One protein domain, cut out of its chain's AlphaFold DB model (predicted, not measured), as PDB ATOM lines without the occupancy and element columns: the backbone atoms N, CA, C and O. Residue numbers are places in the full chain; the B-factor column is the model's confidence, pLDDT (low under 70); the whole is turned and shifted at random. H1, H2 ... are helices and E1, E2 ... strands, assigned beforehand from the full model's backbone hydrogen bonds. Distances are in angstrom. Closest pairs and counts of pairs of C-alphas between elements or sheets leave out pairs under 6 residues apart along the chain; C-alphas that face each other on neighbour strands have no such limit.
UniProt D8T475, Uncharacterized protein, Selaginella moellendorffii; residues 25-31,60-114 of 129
ATOM      1  N   ARG A  25     -55.929  28.466  13.286       64.81
ATOM      2  CA  ARG A  25     -56.518  28.445  11.942       64.81
ATOM      3  C   ARG A  25     -55.400  28.409  10.908       64.81
ATOM      4  O   ARG A  25     -54.278  28.832  11.184       64.81
ATOM      5  N   ALA A  26     -55.719  27.917   9.714       71.56
ATOM      6  CA  ALA A  26     -54.830  28.033   8.566       71.56
ATOM      7  C   ALA A  26     -54.560  29.515   8.257       71.56
ATOM      8  O   ALA A  26     -55.480  30.338   8.272       71.56
ATOM      9  N   LYS A  27     -53.299  29.848   7.985       75.75
ATOM     10  CA  LYS A  27     -52.856  31.186   7.613       75.75
ATOM     11  C   LYS A  27     -52.141  31.136   6.275       75.75
ATOM     12  O   LYS A  27     -51.116  30.475   6.137       75.75
ATOM     13  N   GLU A  28     -52.669  31.890   5.325       76.69
ATOM     14  CA  GLU A  28     -51.999  32.136   4.055       76.69
ATOM     15  C   GLU A  28     -50.890  33.175   4.225       76.69
ATOM     16  O   GLU A  28     -51.059  34.197   4.904       76.69
ATOM     17  N   LEU A  29     -49.753  32.890   3.598       73.81
ATOM     18  CA  LEU A  29     -48.565  33.725   3.561       73.81
ATOM     19  C   LEU A  29     -48.286  34.128   2.117       73.81
ATOM     20  O   LEU A  29     -47.725  33.354   1.345       73.81
ATOM     21  N   TYR A  30     -48.678  35.349   1.763       73.50
ATOM     22  CA  TYR A  30     -48.467  35.912   0.430       73.50
ATOM     23  C   TYR A  30     -46.994  36.102   0.121       73.50
ATOM     24  O   TYR A  30     -46.254  36.617   0.962       73.50
ATOM     25  N   ASN A  31     -46.590  35.728  -1.088       74.75
ATOM     26  CA  ASN A  31     -45.215  35.834  -1.528       74.75
ATOM     27  C   ASN A  31     -44.864  37.208  -2.084       74.75
ATOM     28  O   ASN A  31     -45.712  37.918  -2.620       74.75
ATOM     29  N   GLY A  60     -48.349  31.852  -2.631       82.00
ATOM     30  CA  GLY A  60     -47.953  31.933  -1.231       82.00
ATOM     31  C   GLY A  60     -48.023  30.587  -0.534       82.00
ATOM     32  O   GLY A  60     -48.713  29.686  -1.004       82.00
ATOM     33  N   ASP A  61     -47.337  30.441   0.589       86.38
ATOM     34  CA  ASP A  61     -47.397  29.216   1.391       86.38
ATOM     35  C   ASP A  61     -48.577  29.261   2.368       86.38
ATOM     36  O   ASP A  61     -49.150  30.323   2.621       86.38
ATOM     37  N   THR A  62     -48.935  28.117   2.947       87.06
ATOM     38  CA  THR A  62     -49.943  28.059   4.014       87.06
ATOM     39  C   THR A  62     -49.351  27.434   5.265       87.06
ATOM     40  O   THR A  62     -48.850  26.315   5.222       87.06
ATOM     41  N   LEU A  63     -49.456  28.123   6.402       88.06
ATOM     42  CA  LEU A  63     -49.150  27.556   7.713       88.06
ATOM     43  C   LEU A  63     -50.438  27.178   8.435       88.06
ATOM     44  O   LEU A  63     -51.331  28.003   8.618       88.06
ATOM     45  N   LYS A  64     -50.526  25.934   8.893       89.44
ATOM     46  CA  LYS A  64     -51.586  25.465   9.788       89.44
ATOM     47  C   LYS A  64     -50.985  25.264  11.165       89.44
ATOM     48  O   LYS A  64     -49.963  24.601  11.290       89.44
ATOM     49  N   PHE A  65     -51.632  25.817  12.179       88.25
ATOM     50  CA  PHE A  65     -51.229  25.664  13.570       88.25
ATOM     51  C   PHE A  65     -52.279  24.840  14.292       88.25
ATOM     52  O   PHE A  65     -53.464  25.019  14.037       88.25
ATOM     53  N   LEU A  66     -51.847  23.984  15.208       88.06
ATOM     54  CA  LEU A  66     -52.666  23.355  16.236       88.06
ATOM     55  C   LEU A  66     -51.887  23.411  17.546       88.06
ATOM     56  O   LEU A  66     -50.660  23.306  17.542       88.06
ATOM     57  N   VAL A  67     -52.580  23.565  18.673       89.75
ATOM     58  CA  VAL A  67     -51.923  23.399  19.974       89.75
ATOM     59  C   VAL A  67     -51.444  21.955  20.069       89.75
ATOM     60  O   VAL A  67     -52.206  21.021  19.822       89.75
ATOM     61  N   SER A  68     -50.167  21.779  20.385       86.50
ATOM     62  CA  SER A  68     -49.580  20.456  20.525       86.50
ATOM     63  C   SER A  68     -50.178  19.769  21.754       86.50
ATOM     64  O   SER A  68     -50.191  20.363  22.836       86.50
ATOM     65  N   PRO A  69     -50.621  18.505  21.643       76.75
ATOM     66  CA  PRO A  69     -50.982  17.717  22.820       76.75
ATOM     67  C   PRO A  69     -49.754  17.442  23.706       76.75
ATOM     68  O   PRO A  69     -49.889  17.191  24.903       76.75
ATOM     69  N   SER A  70     -48.544  17.525  23.142       74.19
ATOM     70  CA  SER A  70     -47.287  17.451  23.882       74.19
ATOM     71  C   SER A  70     -46.884  18.833  24.394       74.19
ATOM     72  O   SER A  70     -46.594  19.733  23.610       74.19
ATOM     73  N   LYS A  71     -46.764  18.984  25.716       76.19
ATOM     74  CA  LYS A  71     -46.255  20.210  26.360       76.19
ATOM     75  C   LYS A  71     -44.722  20.291  26.418       76.19
ATOM     76  O   LYS A  71     -44.184  20.910  27.326       76.19
ATOM     77  N   LYS A  72     -44.006  19.584  25.538       86.31
ATOM     78  CA  LYS A  72     -42.536  19.466  25.625       86.31
ATOM     79  C   LYS A  72     -41.787  19.995  24.409       86.31
ATOM     80  O   LYS A  72     -40.626  20.364  24.544       86.31
ATOM     81  N   LYS A  73     -42.403  19.981  23.225       89.44
ATOM     82  CA  LYS A  73     -41.766  20.447  21.989       89.44
ATOM     83  C   LYS A  73     -42.787  20.807  20.922       89.44
ATOM     84  O   LYS A  73     -43.877  20.228  20.883       89.44
ATOM     85  N   ASP A  74     -42.384  21.710  20.037       91.38
ATOM     86  CA  ASP A  74     -43.091  21.936  18.784       91.38
ATOM     87  C   ASP A  74     -42.852  20.763  17.833       91.38
ATOM     88  O   ASP A  74     -41.837  20.062  17.909       91.38
ATOM     89  N   LEU A  75     -43.790  20.560  16.918       92.31
ATOM     90  CA  LEU A  75     -43.647  19.614  15.822       92.31
ATOM     91  C   LEU A  75     -43.912  20.351  14.515       92.31
ATOM     92  O   LEU A  75     -45.001  20.878  14.324       92.31
ATOM     93  N   LEU A  76     -42.928  20.360  13.620       91.50
ATOM     94  CA  LEU A  76     -43.053  20.934  12.286       91.50
ATOM     95  C   LEU A  76     -43.145  19.819  11.247       91.50
ATOM     96  O   LEU A  76     -42.335  18.895  11.232       91.50
ATOM     97  N   THR A  77     -44.134  19.928  10.369       93.81
ATOM     98  CA  THR A  77     -44.305  19.070   9.195       93.81
ATOM     99  C   THR A  77     -44.389  19.934   7.949       93.81
ATOM    100  O   THR A  77     -44.883  21.060   8.006       93.81
ATOM    101  N   ILE A  78     -43.891  19.425   6.826       92.75
ATOM    102  CA  ILE A  78     -43.834  20.154   5.558       92.75
ATOM    103  C   ILE A  78     -44.172  19.174   4.431       92.75
ATOM    104  O   ILE A  78     -43.804  18.004   4.508       92.75
ATOM    105  N   ASN A  79     -44.887  19.629   3.404       93.50
ATOM    106  CA  ASN A  79     -45.241  18.835   2.217       93.50
ATOM    107  C   ASN A  79     -44.090  18.660   1.196       93.50
ATOM    108  O   ASN A  79     -44.275  17.977   0.192       93.50
ATOM    109  N   VAL A  80     -42.920  19.267   1.427       88.19
ATOM    110  CA  VAL A  80     -41.742  19.200   0.547       88.19
ATOM    111  C   VAL A  80     -40.498  18.743   1.309       88.19
ATOM    112  O   VAL A  80     -40.336  19.029   2.497       88.19
ATOM    113  N   PHE A  81     -39.598  18.053   0.609       86.75
ATOM    114  CA  PHE A  81     -38.317  17.594   1.148       86.75
ATOM    115  C   PHE A  81     -37.234  18.682   1.081       86.75
ATOM    116  O   PHE A  81     -37.338  19.644   0.324       86.75
ATOM    117  N   GLY A  82     -36.169  18.508   1.868       84.00
ATOM    118  CA  GLY A  82     -34.986  19.380   1.842       84.00
ATOM    119  C   GLY A  82     -35.079  20.638   2.708       84.00
ATOM    120  O   GLY A  82     -34.112  21.388   2.785       84.00
ATOM    121  N   ILE A  83     -36.202  20.858   3.395       84.12
ATOM    122  CA  ILE A  83     -36.352  21.945   4.368       84.12
ATOM    123  C   ILE A  83     -36.075  21.401   5.782       84.12
ATOM    124  O   ILE A  83     -36.705  20.415   6.176       84.12
ATOM    125  N   PRO A  84     -35.160  22.010   6.563       87.88
ATOM    126  CA  PRO A  84     -34.876  21.568   7.926       87.88
ATOM    127  C   PRO A  84     -36.125  21.604   8.809       87.88
ATOM    128  O   PRO A  84     -36.870  22.577   8.787       87.88
ATOM    129  N   LEU A  85     -36.333  20.574   9.631       90.06
ATOM    130  CA  LEU A  85     -37.451  20.501  10.589       90.06
ATOM    131  C   LEU A  85     -37.016  20.755  12.044       90.06
ATOM    132  O   LEU A  85     -37.770  20.490  12.976       90.06
ATOM    133  N   ASN A  86     -35.780  21.214  12.239       88.50
ATOM    134  CA  ASN A  86     -35.155  21.421  13.546       88.50
ATOM    135  C   ASN A  86     -35.033  22.924  13.878       88.50
ATOM    136  O   ASN A  86     -35.602  23.770  13.188       88.50
ATOM    137  N   ASP A  87     -34.279  23.263  14.926       88.06
ATOM    138  CA  ASP A  87     -34.105  24.637  15.415       88.06
ATOM    139  C   ASP A  87     -33.425  25.600  14.429       88.06
ATOM    140  O   ASP A  87     -33.412  26.809  14.670       88.06
ATOM    141  N   SER A  88     -32.869  25.121  13.309       85.25
ATOM    142  CA  SER A  88     -32.408  26.018  12.248       85.25
ATOM    143  C   SER A  88     -33.572  26.659  11.485       85.25
ATOM    144  O   SER A  88     -33.406  27.784  11.010       85.25
ATOM    145  N   ASN A  89     -34.746  26.016  11.449       87.38
ATOM    146  CA  ASN A  89     -35.923  26.490  10.729       87.38
ATOM    147  C   ASN A  89     -36.503  27.766  11.359       87.38
ATOM    148  O   ASN A  89     -36.748  27.832  12.571       87.38
ATOM    149  N   LEU A  90     -36.783  28.777  10.535       86.06
ATOM    150  CA  LEU A  90     -37.319  30.054  11.006       86.06
ATOM    151  C   LEU A  90     -38.700  29.966  11.670       86.06
ATOM    152  O   LEU A  90     -38.968  30.751  12.581       86.06
ATOM    153  N   VAL A  91     -39.543  28.990  11.321       88.00
ATOM    154  CA  VAL A  91     -40.811  28.736  12.027       88.00
ATOM    155  C   VAL A  91     -40.541  28.320  13.474       88.00
ATOM    156  O   VAL A  91     -41.116  28.901  14.395       88.00
ATOM    157  N   ILE A  92     -39.625  27.372  13.698       90.31
ATOM    158  CA  ILE A  92     -39.262  26.910  15.048       90.31
ATOM    159  C   ILE A  92     -38.602  28.040  15.846       90.31
ATOM    160  O   ILE A  92     -38.972  28.294  16.994       90.31
ATOM    161  N   LYS A  93     -37.694  28.804  15.224       88.25
ATOM    162  CA  LYS A  93     -37.100  30.004  15.837       88.25
ATOM    163  C   LYS A  93     -38.163  31.030  16.238       88.25
ATOM    164  O   LYS A  93     -38.080  31.593  17.330       88.25
ATOM    165  N   ALA A  94     -39.177  31.258  15.402       87.44
ATOM    166  CA  ALA A  94     -40.272  32.173  15.708       87.44
ATOM    167  C   ALA A  94     -41.121  31.688  16.893       87.44
ATOM    168  O   ALA A  94     -41.457  32.498  17.757       87.44
ATOM    169  N   LEU A  95     -41.416  30.386  16.987       89.62
ATOM    170  CA  LEU A  95     -42.129  29.801  18.131       89.62
ATOM    171  C   LEU A  95     -41.314  29.899  19.430       89.62
ATOM    172  O   LEU A  95     -41.848  30.298  20.465       89.62
ATOM    173  N   ASN A  96     -40.006  29.631  19.368       90.31
ATOM    174  CA  ASN A  96     -39.085  29.823  20.492       90.31
ATOM    175  C   ASN A  96     -39.070  31.288  20.968       90.31
ATOM    176  O   ASN A  96     -39.192  31.563  22.165       90.31
ATOM    177  N   LEU A  97     -38.972  32.247  20.040       88.88
ATOM    178  CA  LEU A  97     -39.018  33.678  20.357       88.88
ATOM    179  C   LEU A  97     -40.376  34.111  20.913       88.88
ATOM    180  O   LEU A  97     -40.417  34.928  21.833       88.88
ATOM    181  N   TYR A  98     -41.473  33.579  20.371       87.88
ATOM    182  CA  TYR A  98     -42.821  33.815  20.877       87.88
ATOM    183  C   TYR A  98     -42.928  33.378  22.337       87.88
ATOM    184  O   TYR A  98     -43.289  34.199  23.182       87.88
ATOM    185  N   ARG A  99     -42.542  32.138  22.660       90.75
ATOM    186  CA  ARG A  99     -42.569  31.636  24.041       90.75
ATOM    187  C   ARG A  99     -41.714  32.487  24.967       90.75
ATOM    188  O   ARG A  99     -42.210  32.952  25.985       90.75
ATOM    189  N   LYS A 100     -40.479  32.803  24.565       90.31
ATOM    190  CA  LYS A 100     -39.574  33.651  25.357       90.31
ATOM    191  C   LYS A 100     -40.159  35.037  25.650       90.31
ATOM    192  O   LYS A 100     -39.961  35.559  26.738       90.31
ATOM    193  N   LYS A 101     -40.851  35.656  24.688       90.38
ATOM    194  CA  LYS A 101     -41.432  37.003  24.849       90.38
ATOM    195  C   LYS A 101     -42.759  37.024  25.603       90.38
ATOM    196  O   LYS A 101     -43.176  38.094  26.032       90.38
ATOM    197  N   THR A 102     -43.446  35.891  25.672       86.19
ATOM    198  CA  THR A 102     -44.797  35.793  26.242       86.19
ATOM    199  C   THR A 102     -44.842  34.991  27.531       86.19
ATOM    200  O   THR A 102     -45.911  34.903  28.124       86.19
ATOM    201  N   GLU A 103     -43.711  34.401  27.935       90.56
ATOM    202  CA  GLU A 103     -43.612  33.477  29.073       90.56
ATOM    203  C   GLU A 103     -44.631  32.330  28.957       90.56
ATOM    204  O   GLU A 103     -45.184  31.839  29.936       90.56
ATOM    205  N   SER A 104     -44.927  31.926  27.717       86.56
ATOM    206  CA  SER A 104     -45.893  30.875  27.425       86.56
ATOM    207  C   SER A 104     -45.214  29.513  27.346       86.56
ATOM    208  O   SER A 104     -44.270  29.338  26.580       86.56
ATOM    209  N   ASP A 105     -45.805  28.521  28.008       88.31
ATOM    210  CA  ASP A 105     -45.436  27.102  27.882       88.31
ATOM    211  C   ASP A 105     -46.281  26.364  26.827       88.31
ATOM    212  O   ASP A 105     -46.483  25.148  26.880       88.31
ATOM    213  N   THR A 106     -46.837  27.108  25.865       87.94
ATOM    214  CA  THR A 106     -47.629  26.519  24.780       87.94
ATOM    215  C   THR A 106     -46.718  26.079  23.643       87.94
ATOM    216  O   THR A 106     -45.932  26.863  23.104       87.94
ATOM    217  N   TYR A 107     -46.880  24.823  23.244       91.69
ATOM    218  CA  TYR A 107     -46.223  24.240  22.084       91.69
ATOM    219  C   TYR A 107     -47.236  23.998  20.977       91.69
ATOM    220  O   TYR A 107     -48.429  23.818  21.239       91.69
ATOM    221  N   PHE A 108     -46.759  23.974  19.739       91.12
ATOM    222  CA  PHE A 108     -47.605  23.872  18.561       91.12
ATOM    223  C   PHE A 108     -47.175  22.720  17.662       91.12
ATOM    224  O   PHE A 108     -45.990  22.471  17.441       91.12
ATOM    225  N   TRP A 109     -48.167  22.038  17.103       92.44
ATOM    226  CA  TRP A 109     -47.980  21.358  15.836       92.44
ATOM    227  C   TRP A 109     -48.192  22.370  14.717       92.44
ATOM    228  O   TRP A 109     -49.197  23.086  14.696       92.44
ATOM    229  N   VAL A 110     -47.240  22.432  13.797       91.19
ATOM    230  CA  VAL A 110     -47.275  23.317  12.644       91.19
ATOM    231  C   VAL A 110     -47.100  22.498  11.380       91.19
ATOM    232  O   VAL A 110     -46.198  21.666  11.274       91.19
ATOM    233  N   HIS A 111     -47.963  22.745  10.403       92.38
ATOM    234  CA  HIS A 111     -47.822  22.207   9.062       92.38
ATOM    235  C   HIS A 111     -47.625  23.335   8.059       92.38
ATOM    236  O   HIS A 111     -48.463  24.233   7.976       92.38
ATOM    237  N   LEU A 112     -46.534  23.272   7.298       89.62
ATOM    238  CA  LEU A 112     -46.260  24.153   6.174       89.62
ATOM    239  C   LEU A 112     -46.612  23.445   4.866       89.62
ATOM    240  O   LEU A 112     -45.940  22.505   4.446       89.62
ATOM    241  N   ASP A 113     -47.642  23.955   4.206       90.44
ATOM    242  CA  ASP A 113     -47.939  23.656   2.813       90.44
ATOM    243  C   ASP A 113     -47.170  24.658   1.939       90.44
ATOM    244  O   ASP A 113     -47.588  25.808   1.741       90.44
ATOM    245  N   LYS A 114     -45.976  24.240   1.515       86.88
ATOM    246  CA  LYS A 114     -45.072  24.999   0.660       86.88
ATOM    247  C   LYS A 114     -45.576  24.922  -0.778       86.88
ATOM    248  O   LYS A 114     -45.614  23.847  -1.374       86.88
TER     249      LYS A 114
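This is residues 25 to 31 and 60 to 114 of the 129 residues of an uncharacterized protein of Selaginella moellendorffii (UniProt D8T475). One twisted sheet of four strands makes a wall, and a single helix, H1, is set loosely against it, grazing it with residues 91 to 95. The long link of residues 79 to 89 loops out past the edge strand E3 before H1 begins. The 62 printed residues hold one named helix and four named strands, in the order E1, E2, E3, H1, E4; the sheet runs E1, E2, E4, E3 and is mixed, with the class mixed, helices and strands. The whole is compact, with a radius of gyration of the C-alphas of 11.6 A, and rounded, spanning 30 by 23 by 21 A.

The edge strand E1, residues 27 to 31, is antiparallel to the inner strand E2, residues 60 to 67, at 155 degrees; N 27 and O 63 are 2.8 A apart, within hydrogen-bond range. E2 is antiparallel to its other neighbour, the inner strand E4, residues 108 to 113, at 159 degrees, with N 64 and O 111 at 2.8 A and N 109 and O 66 at 2.8 A. E4 is parallel to the edge strand E3, residues 75 to 78, at 6 degrees, with N 77 and O 110 at 2.8 A. From edge to edge the strands' lines turn by 49 degrees. E1 is apart from E3 and E4, and E2 is apart from E3. H1, residues 90 to 102, is on the sheet but only grazes it, with residues 91 to 95. H1 and E4 are near each other, with 6 pairs of C-alphas within 10 A. The closest C-alphas of E3 and H1 are those of Leu 76 and Ile 92, 7.6 A apart. E3, H1 and E4 form a strand-helix-strand unit, two parallel neighbour strands with a helix between them in the chain, and its crossover is left-handed. In H1 every O i to N i+4 pair is within hydrogen-bond range.

E1, 12.8 A long, begins at C-alpha 27, (-52.856, 31.186, 7.613). E2, the longest strand, measures 23.2 A and E3 10.3 A. H1 measures 17.9 A from C-alpha 90, (-37.319, 30.054, 11.006). E4, 15.8 A, ends at C-alpha 113, (-47.939, 23.656, 2.813).

The C-alphas farthest apart are those of Phe 81 and Glu 103, 32.6 A. Residues 32 to 59 are cut out; C-alphas 31 and 60 are 4.8 A apart across the cut. The link from E2 to E3 is short, from E3 to H1 long, and from H1 to E4 tight. The mean pLDDT of the printed part is 86.4, and residue 25 is under 70.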